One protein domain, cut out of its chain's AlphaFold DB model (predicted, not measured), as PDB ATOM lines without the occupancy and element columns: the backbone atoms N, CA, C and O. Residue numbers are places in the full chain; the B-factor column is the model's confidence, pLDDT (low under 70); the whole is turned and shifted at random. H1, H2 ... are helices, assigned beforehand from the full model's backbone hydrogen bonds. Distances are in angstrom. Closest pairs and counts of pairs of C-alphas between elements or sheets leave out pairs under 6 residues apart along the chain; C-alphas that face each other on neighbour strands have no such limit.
ATOM      1  N   GLU A  10     148.187 120.757  79.788       77.75
ATOM      2  CA  GLU A  10     147.270 119.643  80.065       77.75
ATOM      3  C   GLU A  10     147.845 118.634  81.069       77.75
ATOM      4  O   GLU A  10     147.185 118.290  82.047       77.75
ATOM      5  N   ILE A  11     149.093 118.200  80.858       79.44
ATOM      6  CA  ILE A  11     149.791 117.255  81.740       79.44
ATOM      7  C   ILE A  11     150.018 117.900  83.108       79.44
ATOM      8  O   ILE A  11     149.819 117.254  84.134       79.44
ATOM      9  N   LEU A  12     150.375 119.188  83.129       83.25
ATOM     10  CA  LEU A  12     150.568 119.934  84.368       83.25
ATOM     11  C   LEU A  12     149.266 120.053  85.175       83.25
ATOM     12  O   LEU A  12     149.278 119.815  86.378       83.25
ATOM     13  N   TYR A  13     148.142 120.376  84.529       81.50
ATOM     14  CA  TYR A  13     146.839 120.436  85.196       81.50
ATOM     15  C   TYR A  13     146.402 119.073  85.718       81.50
ATOM     16  O   TYR A  13     145.904 118.986  86.835       81.50
ATOM     17  N   LEU A  14     146.612 118.012  84.943       81.38
ATOM     18  CA  LEU A  14     146.255 116.660  85.351       81.38
ATOM     19  C   LEU A  14     147.093 116.184  86.546       81.38
ATOM     20  O   LEU A  14     146.547 115.568  87.457       81.38
ATOM     21  N   PHE A  15     148.382 116.528  86.586       80.94
ATOM     22  CA  PHE A  15     149.253 116.225  87.720       80.94
ATOM     23  C   PHE A  15     148.887 117.045  88.964       80.94
ATOM     24  O   PHE A  15     148.695 116.478  90.034       80.94
ATOM     25  N   LEU A  16     148.747 118.369  88.824       85.25
ATOM     26  CA  LEU A  16     148.461 119.259  89.951       85.25
ATOM     27  C   LEU A  16     147.051 119.048  90.496       85.25
ATOM     28  O   LEU A  16     146.898 118.712  91.663       85.25
ATOM     29  N   PHE A  17     146.014 119.220  89.675       84.12
ATOM     30  CA  PHE A  17     144.638 119.091  90.156       84.12
ATOM     31  C   PHE A  17     144.291 117.646  90.480       84.12
ATOM     32  O   PHE A  17     143.686 117.401  91.516       84.12
ATOM     33  N   GLY A  18     144.687 116.695  89.629       84.81
ATOM     34  CA  GLY A  18     144.448 115.281  89.893       84.81
ATOM     35  C   GLY A  18     145.130 114.845  91.186       84.81
ATOM     36  O   GLY A  18     144.440 114.447  92.115       84.81
ATOM     37  N   GLY A  19     146.452 115.017  91.282       86.88
ATOM     38  CA  GLY A  19     147.232 114.604  92.452       86.88
ATOM     39  C   GLY A  19     146.784 115.269  93.754       86.88
ATOM     40  O   GLY A  19     146.497 114.578  94.727       86.88
ATOM     41  N   ILE A  20     146.628 116.600  93.765       90.56
ATOM     42  CA  ILE A  20     146.200 117.323  94.974       90.56
ATOM     43  C   ILE A  20     144.821 116.842  95.433       90.56
ATOM     44  O   ILE A  20     144.617 116.614  96.624       90.56
ATOM     45  N   LEU A  21     143.866 116.665  94.515       90.50
ATOM     46  CA  LEU A  21     142.531 116.208  94.890       90.50
ATOM     47  C   LEU A  21     142.547 114.769  95.414       90.50
ATOM     48  O   LEU A  21     141.891 114.495  96.419       90.50
ATOM     49  N   THR A  22     143.303 113.864  94.785       91.12
ATOM     50  CA  THR A  22     143.421 112.483  95.269       91.12
ATOM     51  C   THR A  22     144.072 112.418  96.652       91.12
ATOM     52  O   THR A  22     143.607 111.670  97.512       91.12
ATOM     53  N   ASP A  23     145.078 113.255  96.910       92.62
ATOM     54  CA  ASP A  23     145.761 113.311  98.205       92.62
ATOM     55  C   ASP A  23     144.867 113.907  99.302       92.62
ATOM     56  O   ASP A  23     144.845 113.400 100.425       92.62
ATOM     57  N   ILE A  24     144.064 114.930  98.977       94.62
ATOM     58  CA  ILE A  24     143.051 115.475  99.895       94.62
ATOM     59  C   ILE A  24     142.034 114.393 100.266       94.62
ATOM     60  O   ILE A  24     141.711 114.240 101.443       94.62
ATOM     61  N   ILE A  25     141.543 113.618  99.295       94.00
ATOM     62  CA  ILE A  25     140.589 112.533  99.564       94.00
ATOM     63  C   ILE A  25     141.229 111.476 100.471       94.00
ATOM     64  O   ILE A  25     140.613 111.074 101.460       94.00
ATOM     65  N   LEU A  26     142.470 111.064 100.192       95.31
ATOM     66  CA  LEU A  26     143.180 110.097 101.030       95.31
ATOM     67  C   LEU A  26     143.368 110.620 102.461       95.31
ATOM     68  O   LEU A  26     143.153 109.882 103.424       95.31
ATOM     69  N   PHE A  27     143.708 111.902 102.612       95.62
ATOM     70  CA  PHE A  27     143.837 112.550 103.914       95.62
ATOM     71  C   PHE A  27     142.505 112.601 104.675       95.62
ATOM     72  O   PHE A  27     142.468 112.302 105.868       95.62
ATOM     73  N   LEU A  28     141.395 112.915 104.001       95.38
ATOM     74  CA  LEU A  28     140.062 112.895 104.612       95.38
ATOM     75  C   LEU A  28     139.675 111.490 105.086       95.38
ATOM     76  O   LEU A  28     139.112 111.339 106.169       95.38
ATOM     77  N   MET A  29     140.016 110.455 104.317       94.31
ATOM     78  CA  MET A  29     139.794 109.063 104.715       94.31
ATOM     79  C   MET A  29     140.657 108.672 105.917       94.31
ATOM     80  O   MET A  29     140.153 108.047 106.847       94.31
ATOM     81  N   PHE A  30     141.927 109.085 105.939       94.69
ATOM     82  CA  PHE A  30     142.798 108.918 107.103       94.69
ATOM     83  C   PHE A  30     142.201 109.587 108.346       94.69
ATOM     84  O   PHE A  30     142.096 108.950 109.392       94.69
ATOM     85  N   TRP A  31     141.763 110.843 108.229       95.12
ATOM     86  CA  TRP A  31     141.155 111.593 109.329       95.12
ATOM     87  C   TRP A  31     139.889 110.906 109.850       95.12
ATOM     88  O   TRP A  31     139.713 110.730 111.055       95.12
ATOM     89  N   PHE A  32     139.025 110.461 108.939       95.06
ATOM     90  CA  PHE A  32     137.799 109.748 109.273       95.06
ATOM     91  C   PHE A  32     138.071 108.432 110.011       95.06
ATOM     92  O   PHE A  32     137.484 108.195 111.066       95.06
ATOM     93  N   LEU A  33     138.986 107.601 109.505       93.62
ATOM     94  CA  LEU A  33     139.360 106.340 110.151       93.62
ATOM     95  C   LEU A  33     140.069 106.578 111.492       93.62
ATOM     96  O   LEU A  33     139.842 105.835 112.444       93.62
ATOM     97  N   SER A  34     140.866 107.642 111.610       94.69
ATOM     98  CA  SER A  34     141.492 108.030 112.877       94.69
ATOM     99  C   SER A  34     140.456 108.376 113.946       94.69
ATOM    100  O   SER A  34     140.599 107.955 115.091       94.69
ATOM    101  N   ASN A  35     139.383 109.079 113.577       94.44
ATOM    102  CA  ASN A  35     138.302 109.418 114.507       94.44
ATOM    103  C   ASN A  35     137.468 108.202 114.938       94.44
ATOM    104  O   ASN A  35     136.806 108.258 115.970       94.44
ATOM    105  N   GLN A  36     137.520 107.091 114.195       91.94
ATOM    106  CA  GLN A  36     136.906 105.820 114.599       91.94
ATOM    107  C   GLN A  36     137.754 105.032 115.612       91.94
ATOM    108  O   GLN A  36     137.366 103.936 116.010       91.94
ATOM    109  N   GLY A  37     138.911 105.559 116.034       91.69
ATOM    110  CA  GLY A  37     139.792 104.900 117.001       91.69
ATOM    111  C   GLY A  37     140.695 103.828 116.389       91.69
ATOM    112  O   GLY A  37     141.207 102.965 117.102       91.69
ATOM    113  N   LEU A  38     140.899 103.856 115.069       92.00
ATOM    114  CA  LEU A  38     141.792 102.925 114.388       92.00
ATOM    115  C   LEU A  38     143.249 103.193 114.807       92.00
ATOM    116  O   LEU A  38     143.699 104.338 114.836       92.00
ATOM    117  N   ALA A  39     144.000 102.139 115.135       93.56
ATOM    118  CA  ALA A  39     145.378 102.278 115.606       93.56
ATOM    119  C   ALA A  39     146.271 102.987 114.570       93.56
ATOM    120  O   ALA A  39     146.183 102.724 113.368       93.56
ATOM    121  N   ILE A  40     147.193 103.833 115.042       93.69
ATOM    122  CA  ILE A  40     148.053 104.649 114.169       93.69
ATOM    123  C   ILE A  40     148.898 103.811 113.198       93.69
ATOM    124  O   ILE A  40     149.145 104.226 112.068       93.69
ATOM    125  N   GLU A  41     149.309 102.608 113.599       93.88
ATOM    126  CA  GLU A  41     150.069 101.676 112.757       93.88
ATOM    127  C   GLU A  41     149.246 101.190 111.560       93.88
ATOM    128  O   GLU A  41     149.723 101.182 110.418       93.88
ATOM    129  N   LYS A  42     147.970 100.866 111.798       94.44
ATOM    130  CA  LYS A  42     147.029 100.502 110.737       94.44
ATOM    131  C   LYS A  42     146.752 101.678 109.816       94.44
ATOM    132  O   LYS A  42     146.759 101.492 108.607       94.44
ATOM    133  N   LEU A  43     146.580 102.883 110.359       95.38
ATOM    134  CA  LEU A  43     146.379 104.086 109.548       95.38
ATOM    135  C   LEU A  43     147.580 104.387 108.643       95.38
ATOM    136  O   LEU A  43     147.402 104.729 107.477       95.38
ATOM    137  N   ARG A  44     148.810 104.208 109.139       95.06
ATOM    138  CA  ARG A  44     150.028 104.343 108.322       95.06
ATOM    139  C   ARG A  44     150.057 103.324 107.188       95.06
ATOM    140  O   ARG A  44     150.351 103.689 106.052       95.06
ATOM    141  N   THR A  45     149.704 102.073 107.481       96.31
ATOM    142  CA  THR A  45     149.633 101.023 106.455       96.31
ATOM    143  C   THR A  45     148.516 101.293 105.448       96.31
ATOM    144  O   THR A  45     148.706 101.092 104.252       96.31
ATOM    145  N   PHE A  46     147.378 101.816 105.907       96.50
ATOM    146  CA  PHE A  46     146.275 102.246 105.055       96.50
ATOM    147  C   PHE A  46     146.711 103.362 104.101       96.50
ATOM    148  O   PHE A  46     146.488 103.245 102.902       96.50
ATOM    149  N   CYS A  47     147.400 104.399 104.588       95.88
ATOM    150  CA  CYS A  47     147.937 105.457 103.730       95.88
ATOM    151  C   CYS A  47     148.965 104.922 102.731       95.88
ATOM    152  O   CYS A  47     148.908 105.275 101.557       95.88
ATOM    153  N   PHE A  48     149.874 104.043 103.165       96.00
ATOM    154  CA  PHE A  48     150.839 103.392 102.276       96.00
ATOM    155  C   PHE A  48     150.139 102.629 101.142       96.00
ATOM    156  O   PHE A  48     150.454 102.825  99.966       96.00
ATOM    157  N   ALA A  49     149.141 101.814 101.485       96.31
ATOM    158  CA  ALA A  49     148.334 101.094 100.511       96.31
ATOM    159  C   ALA A  49     147.539 102.045  99.605       96.31
ATOM    160  O   ALA A  49     147.465 101.820  98.400       96.31
ATOM    161  N   GLY A  50     147.009 103.134 100.164       95.69
ATOM    162  CA  GLY A  50     146.319 104.197  99.441       95.69
ATOM    163  C   GLY A  50     147.203 104.856  98.388       95.69
ATOM    164  O   GLY A  50     146.798 104.933  97.232       95.69
ATOM    165  N   PHE A  51     148.431 105.247  98.731       94.94
ATOM    166  CA  PHE A  51     149.375 105.824  97.768       94.94
ATOM    167  C   PHE A  51     149.732 104.848  96.642       94.94
ATOM    168  O   PHE A  51     149.732 105.231  95.468       94.94
ATOM    169  N   ALA A  52     149.994 103.580  96.972       94.94
ATOM    170  CA  ALA A  52     150.276 102.554  95.970       94.94
ATOM    171  C   ALA A  52     149.072 102.334  95.037       94.94
ATOM    172  O   ALA A  52     149.203 102.376  93.813       94.94
ATOM    173  N   PHE A  53     147.878 102.175  95.608       92.75
ATOM    174  CA  PHE A  53     146.652 101.929  94.856       92.75
ATOM    175  C   PHE A  53     146.219 103.138  94.015       92.75
ATOM    176  O   PHE A  53     145.822 102.987  92.858       92.75
ATOM    177  N   GLY A  54     146.364 104.353  94.549       91.50
ATOM    178  CA  GLY A  54     146.158 105.604  93.821       91.50
ATOM    179  C   GLY A  54     147.107 105.732  92.630       91.50
ATOM    180  O   GLY A  54     146.665 106.052  91.527       91.50
ATOM    181  N   SER A  55     148.380 105.365  92.808       91.12
ATOM    182  CA  SER A  55     149.369 105.336  91.722       91.12
ATOM    183  C   SER A  55     148.997 104.339  90.621       91.12
ATOM    184  O   SER A  55     149.166 104.635  89.439       91.12
ATOM    185  N   PHE A  56     148.440 103.176  90.978       92.06
ATOM    186  CA  PHE A  56     147.926 102.203  90.008       92.06
ATOM    187  C   PHE A  56     146.744 102.764  89.212       92.06
ATOM    188  O   PHE A  56     146.726 102.661  87.984       92.06
ATOM    189  N   CYS A  57     145.791 103.410  89.890       88.56
ATOM    190  CA  CYS A  57     144.648 104.065  89.249       88.56
ATOM    191  C   CYS A  57     145.097 105.185  88.300       88.56
ATOM    192  O   CYS A  57     144.619 105.276  87.167       88.56
ATOM    193  N   TYR A  58     146.058 106.001  88.734       86.75
ATOM    194  CA  TYR A  58     146.654 107.053  87.919       86.75
ATOM    195  C   TYR A  58     147.353 106.491  86.677       86.75
ATOM    196  O   TYR A  58     147.037 106.890  85.557       86.75
ATOM    197  N   ALA A  59     148.245 105.509  86.851       87.00
ATOM    198  CA  ALA A  59     148.954 104.863  85.749       87.00
ATOM    199  C   ALA A  59     147.983 104.255  84.726       87.00
ATOM    200  O   ALA A  59     148.202 104.346  83.516       87.00
ATOM    201  N   PHE A  60     146.877 103.687  85.206       85.06
ATOM    202  CA  PHE A  60     145.811 103.182  84.358       85.06
ATOM    203  C   PHE A  60     145.093 104.297  83.585       85.06
ATOM    204  O   PHE A  60     144.920 104.180  82.371       85.06
ATOM    205  N   SER A  61     144.737 105.407  84.239       82.31
ATOM    206  CA  SER A  61     144.098 106.553  83.573       82.31
ATOM    207  C   SER A  61     145.020 107.241  82.553       82.31
ATOM    208  O   SER A  61     144.553 107.692  81.501       82.31
ATOM    209  N   CYS A  62     146.334 107.254  82.806       77.62
ATOM    210  CA  CYS A  62     147.361 107.793  81.910       77.62
ATOM    211  C   CYS A  62     147.675 106.908  80.698       77.62
ATOM    212  O   CYS A  62     148.378 107.364  79.794       77.62
ATOM    213  N   LYS A  63     147.137 105.678  80.614       78.25
ATOM    214  CA  LYS A  63     147.293 104.807  79.432       78.25
ATOM    215  C   LYS A  63     146.936 105.539  78.140       78.25
ATOM    216  O   LYS A  63     147.554 105.308  77.102       78.25
ATOM    217  N   ASN A  64     145.923 106.398  78.195       71.75
ATOM    218  CA  ASN A  64     145.570 107.257  77.085       71.75
ATOM    219  C   ASN A  64     145.188 108.643  77.605       71.75
ATOM    220  O   ASN A  64     144.133 108.828  78.201       71.75
ATOM    221  N   PHE A  65     146.053 109.627  77.367       62.53
ATOM    222  CA  PHE A  65     145.820 111.003  77.813       62.53
ATOM    223  C   PHE A  65     144.691 111.701  77.046       62.53
ATOM    224  O   PHE A  65     144.047 112.593  77.584       62.53
ATOM    225  N   ARG A  66     144.445 111.303  75.789       64.94
ATOM    226  CA  ARG A  66     143.466 111.962  74.902       64.94
ATOM    227  C   ARG A  66     142.108 111.269  74.849       64.94
ATOM    228  O   ARG A  66     141.152 111.852  74.342       64.94
ATOM    229  N   LYS A  67     142.043 110.025  75.325       66.81
ATOM    230  CA  LYS A  67     140.827 109.218  75.335       66.81
ATOM    231  C   LYS A  67     140.451 108.852  76.758       66.81
ATOM    232  O   LYS A  67     141.306 108.454  77.548       66.81
ATOM    233  N   ASN A  68     139.169 108.950  77.062       71.31
ATOM    234  CA  ASN A  68     138.656 108.513  78.354       71.31
ATOM    235  C   ASN A  68     138.597 106.981  78.423       71.31
ATOM    236  O   ASN A  68     138.562 106.323  77.382       71.31
ATOM    237  N   ILE A  69     138.581 106.403  79.629       72.44
ATOM    238  CA  ILE A  69     138.600 104.939  79.847       72.44
ATOM    239  C   ILE A  69     137.454 104.228  79.106       72.44
ATOM    240  O   ILE A  69     137.625 103.098  78.661       72.44
ATOM    241  N   TRP A  70     136.312 104.890  78.913       69.50
ATOM    242  CA  TRP A  70     135.159 104.355  78.176       69.50
ATOM    243  C   TRP A  70     135.283 104.418  76.644       69.50
ATOM    244  O   TRP A  70     134.489 103.800  75.943       69.50
ATOM    245  N   GLU A  71     136.262 105.140  76.097       68.94
ATOM    246  CA  GLU A  71     136.460 105.283  74.644       68.94
ATOM    247  C   GLU A  71     137.412 104.220  74.059       68.94
ATOM    248  O   GLU A  71     137.675 104.202  72.853       68.94
ATOM    249  N   TYR A  72     137.991 103.355  74.893       74.06
ATOM    250  CA  TYR A  72     138.914 102.306  74.463       74.06
ATOM    251  C   TYR A  72     138.796 101.071  75.354       74.06
ATOM    252  O   TYR A  72     138.287 101.145  76.462       74.06
ATOM    253  N   ASN A  73     139.296  99.919  74.899       76.12
ATOM    254  CA  ASN A  73     139.317  98.725  75.742       76.12
ATOM    255  C   ASN A  73     140.372  98.887  76.865       76.12
ATOM    256  O   ASN A  73     141.578  98.903  76.562       76.12
ATOM    257  N   PRO A  74     139.967  98.990  78.149       69.88
ATOM    258  CA  PRO A  74     140.886  99.201  79.265       69.88
ATOM    259  C   PRO A  74     141.984  98.135  79.336       69.88
ATOM    260  O   PRO A  74     143.157  98.454  79.536       69.88
ATOM    261  N   PHE A  75     141.640  96.888  79.024       75.88
ATOM    262  CA  PHE A  75     142.519  95.733  79.165       75.88
ATOM    263  C   PHE A  75     143.325  95.402  77.905       75.88
ATOM    264  O   PHE A  75     144.040  94.404  77.884       75.88
ATOM    265  N   SER A  76     143.276  96.233  76.858       82.00
ATOM    266  CA  SER A  76     143.996  95.945  75.606       82.00
ATOM    267  C   SER A  76     145.524  95.946  75.734       82.00
ATOM    268  O   SER A  76     146.204  95.305  74.934       82.00
ATOM    269  N   ASN A  77     146.083  96.656  76.721       84.81
ATOM    270  CA  ASN A  77     147.528  96.724  76.920       84.81
ATOM    271  C   ASN A  77     147.952  95.667  77.942       84.81
ATOM    272  O   ASN A  77     147.916  95.899  79.150       84.81
ATOM    273  N   LYS A  78     148.363  94.504  77.427       85.12
ATOM    274  CA  LYS A  78     148.810  93.367  78.240       85.12
ATOM    275  C   LYS A  78     149.982  93.725  79.154       85.12
ATOM    276  O   LYS A  78     150.010  93.256  80.283       85.12
ATOM    277  N   VAL A  79     150.903  94.572  78.689       88.12
ATOM    278  CA  VAL A  79     152.066  95.004  79.479       88.12
ATOM    279  C   VAL A  79     151.612  95.833  80.674       88.12
ATOM    280  O   VAL A  79     152.002  95.535  81.796       88.12
ATOM    281  N   LEU A  80     150.728  96.815  80.463       86.31
ATOM    282  CA  LEU A  80     150.195  97.627  81.560       86.31
ATOM    283  C   LEU A  80     149.450  96.767  82.584       86.31
ATOM    284  O   LEU A  80     149.701  96.895  83.778       86.31
ATOM    285  N   ASN A  81     148.569  95.876  82.123       88.12
ATOM    286  CA  ASN A  81     147.822  95.005  83.028       88.12
ATOM    287  C   ASN A  81     148.768  94.118  83.846       88.12
ATOM    288  O   ASN A  81     148.594  94.011  85.053       88.12
ATOM    289  N   LEU A  82     149.787  93.530  83.208       90.81
ATOM    290  CA  LEU A  82     150.770  92.689  83.890       90.81
ATOM    291  C   LEU A  82     151.542  93.481  84.951       90.81
ATOM    292  O   LEU A  82     151.680  93.007  86.076       90.81
ATOM    293  N   THR A  83     151.985  94.698  84.629       91.94
ATOM    294  CA  THR A  83     152.671  95.582  85.581       91.94
ATOM    295  C   THR A  83     151.775  95.942  86.765       91.94
ATOM    296  O   THR A  83     152.238  95.917  87.902       91.94
ATOM    297  N   LEU A  84     150.493  96.237  86.532       91.88
ATOM    298  CA  LEU A  84     149.540  96.544  87.604       91.88
ATOM    299  C   LEU A  84     149.254  95.319  88.481       91.88
ATOM    300  O   LEU A  84     149.250  95.434  89.703       91.88
ATOM    301  N   THR A  85     149.069  94.138  87.887       92.75
ATOM    302  CA  THR A  85     148.892  92.887  88.638       92.75
ATOM    303  C   THR A  85     150.132  92.551  89.463       92.75
ATOM    304  O   THR A  85     150.018  92.166  90.628       92.75
ATOM    305  N   PHE A  86     151.324  92.740  88.896       95.75
ATOM    306  CA  PHE A  86     152.580  92.549  89.611       95.75
ATOM    307  C   PHE A  86     152.736  93.551  90.763       95.75
ATOM    308  O   PHE A  86     153.035  93.153  91.886       95.75
ATOM    309  N   GLY A  87     152.440  94.833  90.524       95.31
ATOM    310  CA  GLY A  87     152.436  95.871  91.555       95.31
ATOM    311  C   GLY A  87     151.453  95.572  92.689       95.31
ATOM    312  O   GLY A  87     151.814  95.681  93.857       95.31
ATOM    313  N   MET A  88     150.242  95.115  92.362       94.69
ATOM    314  CA  MET A  88     149.251  94.703  93.357       94.69
ATOM    315  C   MET A  88     149.727  93.492  94.167       94.69
ATOM    316  O   MET A  88     149.559  93.454  95.382       94.69
ATOM    317  N   THR A  89     150.374  92.522  93.517       96.25
ATOM    318  CA  THR A  89     150.960  91.357  94.196       96.25
ATOM    319  C   THR A  89     152.048  91.790  95.177       96.25
ATOM    320  O   THR A  89     152.042  91.362  96.328       96.25
ATOM    321  N   LEU A  90     152.944  92.688  94.761       95.56
ATOM    322  CA  LEU A  90     153.967  93.251  95.640       95.56
ATOM    323  C   LEU A  90     153.367  94.050  96.797       95.56
ATOM    324  O   LEU A  90     153.871  93.952  97.911       95.56
ATOM    325  N   LEU A  91     152.283  94.796  96.566       96.12
ATOM    326  CA  LEU A  91     151.579  95.515  97.626       96.12
ATOM    327  C   LEU A  91     150.986  94.550  98.662       96.12
ATOM    328  O   LEU A  91     151.124  94.771  99.864       96.12
ATOM    329  N   LEU A  92     150.369  93.455  98.214       95.56
ATOM    330  CA  LEU A  92     149.849  92.422  99.110       95.56
ATOM    331  C   LEU A  92     150.977  91.745  99.895       95.56
ATOM    332  O   LEU A  92     150.861  91.582 101.108       95.56
ATOM    333  N   LEU A  93     152.098  91.421  99.242       95.69
ATOM    334  CA  LEU A  93     153.283  90.911  99.932       95.69
ATOM    335  C   LEU A  93     153.805  91.928 100.955       95.69
ATOM    336  O   LEU A  93     154.095  91.557 102.085       95.69
ATOM    337  N   ALA A  94     153.861  93.212 100.616       95.00
ATOM    338  CA  ALA A  94     154.306  94.262 101.529       95.00
ATOM    339  C   ALA A  94     153.430  94.386 102.788       95.00
ATOM    340  O   ALA A  94     153.932  94.785 103.835       95.00
ATOM    341  N   ILE A  95     152.138  94.055 102.705       95.94
ATOM    342  CA  ILE A  95     151.185  94.185 103.818       95.94
ATOM    343  C   ILE A  95     151.045  92.890 104.624       95.94
ATOM    344  O   ILE A  95     150.751  92.969 105.814       95.94
ATOM    345  N   TYR A  96     151.245  91.717 104.016       95.25
ATOM    346  CA  TYR A  96     150.954  90.420 104.647       95.25
ATOM    347  C   TYR A  96     152.159  89.488 104.806       95.25
ATOM    348  O   TYR A  96     152.071  88.521 105.558       95.25
ATOM    349  N   PHE A  97     153.279  89.738 104.123       95.62
ATOM    350  CA  PHE A  97     154.463  88.886 104.219       95.62
ATOM    351  C   PHE A  97     155.368  89.341 105.381       95.62
ATOM    352  O   PHE A  97     155.867  90.470 105.337       95.62
ATOM    353  N   PRO A  98     155.643  88.493 106.396       92.94
ATOM    354  CA  PRO A  98     156.333  88.922 107.620       92.94
ATOM    355  C   PRO A  98     157.705  89.591 107.412       92.94
ATOM    356  O   PRO A  98     157.959  90.616 108.048       92.94
ATOM    357  N   PRO A  99     158.584  89.112 106.502       94.75
ATOM    358  CA  PRO A  99     159.848  89.797 106.220       94.75
ATOM    359  C   PRO A  99     159.666  91.237 105.726       94.75
ATOM    360  O   PRO A  99     160.447  92.119 106.078       94.75
ATOM    361  N   PHE A 100     158.625  91.494 104.929       93.00
ATOM    362  CA  PHE A 100     158.342  92.833 104.415       93.00
ATOM    363  C   PHE A 100     157.613  93.695 105.438       93.00
ATOM    364  O   PHE A 100     157.910  94.882 105.524       93.00
ATOM    365  N   GLN A 101     156.747  93.106 106.264       93.56
ATOM    366  CA  GLN A 101     156.120  93.811 107.382       93.56
ATOM    367  C   GLN A 101     157.151  94.367 108.362       93.56
ATOM    368  O   GLN A 101     157.038  95.516 108.780       93.56
ATOM    369  N   LEU A 102     158.197  93.596 108.673       92.38
ATOM    370  CA  LEU A 102     159.284  94.052 109.539       92.38
ATOM    371  C   LEU A 102     160.062  95.223 108.913       92.38
ATOM    372  O   LEU A 102     160.365  96.206 109.590       92.38
ATOM    373  N   LEU A 103     160.366  95.127 107.616       94.38
ATOM    374  CA  LEU A 103     161.161  96.122 106.895       94.38
ATOM    375  C   LEU A 103     160.385  97.427 106.655       94.38
ATOM    376  O   LEU A 103     160.927  98.514 106.839       94.38
ATOM    377  N   LEU A 104     159.113  97.319 106.266       92.25
ATOM    378  CA  LEU A 104     158.239  98.445 105.925       92.25
ATOM    379  C   LEU A 104     157.424  98.959 107.119       92.25
ATOM    380  O   LEU A 104     156.773  99.997 107.008       92.25
ATOM    381  N   LYS A 105     157.471  98.255 108.258       92.81
ATOM    382  CA  LYS A 105     156.684  98.534 109.471       92.81
ATOM    383  C   LYS A 105     155.179  98.585 109.184       92.81
ATOM    384  O   LYS A 105     154.476  99.471 109.674       92.81
ATOM    385  N   THR A 106     154.704  97.659 108.357       94.62
ATOM    386  CA  THR A 106     153.291  97.530 107.983       94.62
ATOM    387  C   THR A 106     152.582  96.525 108.883       94.62
ATOM    388  O   THR A 106     153.177  95.573 109.387       94.62
ATOM    389  N   VAL A 107     151.284  96.739 109.073       94.75
ATOM    390  CA  VAL A 107     150.398  95.829 109.808       94.75
ATOM    391  C   VAL A 107     149.285  95.333 108.885       94.75
ATOM    392  O   VAL A 107     148.861  96.066 107.989       94.75
ATOM    393  N   PRO A 108     148.781  94.103 109.071       94.56
ATOM    394  CA  PRO A 108     147.774  93.553 108.178       94.56
ATOM    395  C   PRO A 108     146.498  94.403 108.200       94.56
ATOM    396  O   PRO A 108     145.934  94.700 109.260       94.56
ATOM    397  N   LEU A 109     146.038  94.782 107.009       93.94
ATOM    398  CA  LEU A 109     144.760  95.466 106.826       93.94
ATOM    399  C   LEU A 109     143.619  94.446 106.814       93.94
ATOM    400  O   LEU A 109     143.754  93.352 106.260       93.94
ATOM    401  N   GLY A 110     142.498  94.801 107.438       93.50
ATOM    402  CA  GLY A 110     141.275  94.010 107.407       93.50
ATOM    403  C   GLY A 110     140.418  94.328 106.184       93.50
ATOM    404  O   GLY A 110     140.734  95.188 105.359       93.50
ATOM    405  N   ILE A 111     139.295  93.618 106.067       92.69
ATOM    406  CA  ILE A 111     138.378  93.783 104.932       92.69
ATOM    407  C   ILE A 111     137.682  95.147 104.929       92.69
ATOM    408  O   ILE A 111     137.372  95.681 103.867       92.69
ATOM    409  N   TYR A 112     137.479  95.728 106.114       92.25
ATOM    410  CA  TYR A 112     136.890  97.052 106.274       92.25
ATOM    411  C   TYR A 112     137.797  98.119 105.653       92.25
ATOM    412  O   TYR A 112     137.357  98.894 104.809       92.25
ATOM    413  N   GLU A 113     139.088  98.096 105.987       92.69
ATOM    414  CA  GLU A 113     140.090  99.018 105.453       92.69
ATOM    415  C   GLU A 113     140.273  98.844 103.933       92.69
ATOM    416  O   GLU A 113     140.344  99.829 103.199       92.69
ATOM    417  N   TRP A 114     140.260  97.604 103.429       94.81
ATOM    418  CA  TRP A 114     140.274  97.347 101.984       94.81
ATOM    419  C   TRP A 114     139.040  97.886 101.259       94.81
ATOM    420  O   TRP A 114     139.175  98.406 100.153       94.81
ATOM    421  N   GLY A 115     137.856  97.822 101.876       94.81
ATOM    422  CA  GLY A 115     136.638  98.419 101.323       94.81
ATOM    423  C   GLY A 115     136.800  99.918 101.062       94.81
ATOM    424  O   GLY A 115     136.457 100.403  99.982       94.81
ATOM    425  N   PHE A 116     137.420 100.637 102.000       94.12
ATOM    426  CA  PHE A 116     137.765 102.049 101.818       94.12
ATOM    427  C   PHE A 116     138.797 102.265 100.708       94.12
ATOM    428  O   PHE A 116     138.612 103.164  99.894       94.12
ATOM    429  N   LEU A 117     139.848 101.445 100.618       94.88
ATOM    430  CA  LEU A 117     140.849 101.562  99.546       94.88
ATOM    431  C   LEU A 117     140.250 101.336  98.152       94.88
ATOM    432  O   LEU A 117     140.584 102.047  97.207       94.88
ATOM    433  N   ILE A 118     139.338 100.373  98.022       93.81
ATOM    434  CA  ILE A 118     138.630 100.115  96.766       93.81
ATOM    435  C   ILE A 118     137.764 101.322  96.398       93.81
ATOM    436  O   ILE A 118     137.839 101.810  95.269       93.81
ATOM    437  N   LEU A 119     136.995 101.845  97.359       93.94
ATOM    438  CA  LEU A 119     136.188 103.050  97.169       93.94
ATOM    439  C   LEU A 119     137.058 104.245  96.750       93.94
ATOM    440  O   LEU A 119     136.724 104.949  95.799       93.94
ATOM    441  N   PHE A 120     138.208 104.425  97.401       93.62
ATOM    442  CA  PHE A 120     139.202 105.436  97.054       93.62
ATOM    443  C   PHE A 120     139.689 105.298  95.609       93.62
ATOM    444  O   PHE A 120     139.717 106.282  94.874       93.62
ATOM    445  N   GLY A 121     140.018 104.083  95.160       91.38
ATOM    446  CA  GLY A 121     140.427 103.846  93.775       91.38
ATOM    447  C   GLY A 121     139.342 104.194  92.758       91.38
ATOM    448  O   GLY A 121     139.638 104.839  91.752       91.38
ATOM    449  N   PHE A 122     138.080 103.846  93.032       90.69
ATOM    450  CA  PHE A 122     136.957 104.246  92.178       90.69
ATOM    451  C   PHE A 122     136.808 105.768  92.101       90.69
ATOM    452  O   PHE A 122     136.663 106.305  91.002       90.69
ATOM    453  N   PHE A 123     136.901 106.466  93.238       91.06
ATOM    454  CA  PHE A 123     136.884 107.928  93.264       91.06
ATOM    455  C   PHE A 123     138.052 108.530  92.484       91.06
ATOM    456  O   PHE A 123     137.828 109.441  91.693       91.06
ATOM    457  N   ASN A 124     139.267 108.000  92.635       90.00
ATOM    458  CA  ASN A 124     140.434 108.471  91.890       90.00
ATOM    459  C   ASN A 124     140.249 108.304  90.386       90.00
ATOM    460  O   ASN A 124     140.459 109.254  89.637       90.00
ATOM    461  N   LEU A 125     139.830 107.118  89.933       87.94
ATOM    462  CA  LEU A 125     139.566 106.872  88.517       87.94
ATOM    463  C   LEU A 125     138.521 107.851  87.986       87.94
ATOM    464  O   LEU A 125     138.766 108.516  86.982       87.94
ATOM    465  N   PHE A 126     137.395 107.998  88.686       88.94
ATOM    466  CA  PHE A 126     136.355 108.948  88.306       88.94
ATOM    467  C   PHE A 126     136.885 110.387  88.231       88.94
ATOM    468  O   PHE A 126     136.604 111.100  87.268       88.94
ATOM    469  N   LEU A 127     137.696 110.802  89.205       87.56
ATOM    470  CA  LEU A 127     138.268 112.141  89.278       87.56
ATOM    471  C   LEU A 127     139.238 112.408  88.126       87.56
ATOM    472  O   LEU A 127     139.129 113.445  87.473       87.56
ATOM    473  N   PHE A 128     140.139 111.473  87.817       84.94
ATOM    474  CA  PHE A 128     141.052 111.618  86.682       84.94
ATOM    475  C   PHE A 128     140.303 111.677  85.346       84.94
ATOM    476  O   PHE A 128     140.643 112.497  84.492       84.94
ATOM    477  N   GLU A 129     139.256 110.872  85.161       85.31
ATOM    478  CA  GLU A 129     138.411 110.949  83.963       85.31
ATOM    479  C   GLU A 129     137.657 112.283  83.868       85.31
ATOM    480  O   GLU A 129     137.577 112.875  82.790       85.31
ATOM    481  N   LEU A 130     137.149 112.793  84.991       85.81
ATOM    482  CA  LEU A 130     136.473 114.086  85.068       85.81
ATOM    483  C   LEU A 130     137.439 115.230  84.727       85.81
ATOM    484  O   LEU A 130     137.117 116.072  83.889       85.81
ATOM    485  N   VAL A 131     138.650 115.228  85.292       83.50
ATOM    486  CA  VAL A 131     139.699 116.210  84.970       83.50
ATOM    487  C   VAL A 131     140.052 116.152  83.481       83.50
ATOM    488  O   VAL A 131     140.079 117.195  82.826       83.50
ATOM    489  N   LYS A 132     140.235 114.955  82.904       79.88
ATOM    490  CA  LYS A 132     140.466 114.796  81.456       79.88
ATOM    491  C   LYS A 132     139.309 115.338  80.619       79.88
ATOM    492  O   LYS A 132     139.547 116.026  79.628       79.88
ATOM    493  N   TYR A 133     138.069 115.077  81.022       82.94
ATOM    494  CA  TYR A 133     136.883 115.577  80.330       82.94
ATOM    495  C   TYR A 133     136.820 117.113  80.317       82.94
ATOM    496  O   TYR A 133     136.600 117.714  79.262       82.94
ATOM    497  N   PHE A 134     137.074 117.763  81.457       81.62
ATOM    498  CA  PHE A 134     137.131 119.226  81.525       81.62
ATOM    499  C   PHE A 134     138.287 119.796  80.701       81.62
ATOM    500  O   PHE A 134     138.079 120.757  79.960       81.62
ATOM    501  N   LEU A 135     139.473 119.181  80.755       77.69
ATOM    502  CA  LEU A 135     140.617 119.596  79.939       77.69
ATOM    503  C   LEU A 135     140.321 119.483  78.437       77.69
ATOM    504  O   LEU A 135     140.590 120.428  77.701       77.69
ATOM    505  N   LYS A 136     139.680 118.399  77.982       75.50
ATOM    506  CA  LYS A 136     139.258 118.227  76.578       75.50
ATOM    507  C   LYS A 136     138.310 119.345  76.132       75.50
ATOM    508  O   LYS A 136     138.458 119.887  75.039       75.50
ATOM    509  N   LYS A 137     137.369 119.741  76.997       74.38
ATOM    510  CA  LYS A 137     136.416 120.826  76.716       74.38
ATOM    511  C   LYS A 137     137.077 122.209  76.683       74.38
ATOM    512  O   LYS A 137     136.683 123.041  75.869       74.38
ATOM    513  N   ILE A 138     138.064 122.456  77.548       69.56
ATOM    514  CA  ILE A 138     138.788 123.734  77.636       69.56
ATOM    515  C   ILE A 138     139.773 123.896  76.473       69.56
ATOM    516  O   ILE A 138     139.863 124.982  75.906       69.56
ATOM    517  N   THR A 139     140.482 122.832  76.081       63.84
ATOM    518  CA  THR A 139     141.517 122.921  75.039       63.84
ATOM    519  C   THR A 139     140.963 122.886  73.606       63.84
ATOM    520  O   THR A 139     141.730 123.118  72.679       63.84
ATOM    521  N   LYS A 140     139.652 122.664  73.402       48.03
ATOM    522  CA  LYS A 140     138.976 122.670  72.083       48.03
ATOM    523  C   LYS A 140     139.836 122.029  70.972       48.03
ATOM    524  O   LYS A 140     140.314 122.698  70.057       48.03
TER     525      LYS A 140
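What this domain is: This is residues 10 to 140 of the 141 residues of the protein "Cation_ATPase_C domain-containing protein" of Candidatus Parcubacteria bacterium (UniProt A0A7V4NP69). Three long helices, H1, H2 and H3, stand side by side in a row with H2 in the middle, and the longest helix, H5, crosses one face of the row at a slant, packing on H1 and H2. The short helix H4 turns across the end of H3, and a long loop of residues 62 to 77 joins H2 to H3 at the opposite end of the row. The printed part has 131 residues with five named helices, in the order H1, H2, H3, H4, H5, and no named strand; the class is all helix. It is compact, with a radius of gyration of the C-alphas of 16.0 A, and spans 49 by 34 by 22 A.

Where its parts are: H1, residues 10 to 35, begins with C-alpha 10 at (147.270, 119.643, 80.065) and is 37.0 A long from first to last C-alpha. H2, residues 40 to 61, is 30.9 A long and begins with C-alpha 40 at (148.053, 104.649, 114.169). H3, residues 78 to 96, is 26.7 A long. H4, residues 98 to 104, is 9.9 A long. H5, residues 111 to 139, is 41.9 A long and ends with C-alpha 139 at (141.517, 122.921, 75.039).

How they stand to each other: H1, H2 and H5 form a bundle, a group of helices set alongside one another, and H2 is the hub, touching H1, H3 and H5. H1, with residues 22 to 34 alone, touches H2 in a helical hairpin, opposite ways at a shallow tilt of 26 degrees; their closest C-alphas, of Phe 30 and Leu 43, are 6.5 A apart. H2 and H3 touch in a second helical hairpin, opposite ways at a shallow tilt of 2 degrees, with the closest C-alphas, of Phe 56 and Leu 84, 6.4 A apart. H2 and H5 touch and run the same way at a tilt of 37 degrees, only just steep; their closest C-alphas are those of Cys 57 and Leu 125, 5.9 A apart. H1 and H5 touch, opposite ways at a shallow tilt of 26 degrees, closest at the C-alphas of Gly 18 and Phe 128, 5.9 A apart. H3, with residues 93 to 95 alone, and H4 touch only at the corner, about perpendicular at 82 degrees; their closest C-alphas are those of Ala 94 and Phe 100, 5.2 A apart. H3 and H5 are apart, as are H4 and H5. In H1, H2, H3, H4 and H5 every O i to N i+4 pair is within hydrogen-bond range.

The domain as a whole: The two C-alphas farthest apart, those of Pro 98 and Lys 140, are 52.0 A apart. The printed part has no cut. The link from H2 to H3, 16 residues, is long; those from H1 to H2 and from H3 to H4 are tight, and that from H4 to H5 is short. The mean pLDDT of the printed part is 88.1, with values under 70 at residues 65 to 67, 70 to 71, 74 and 138 to 140.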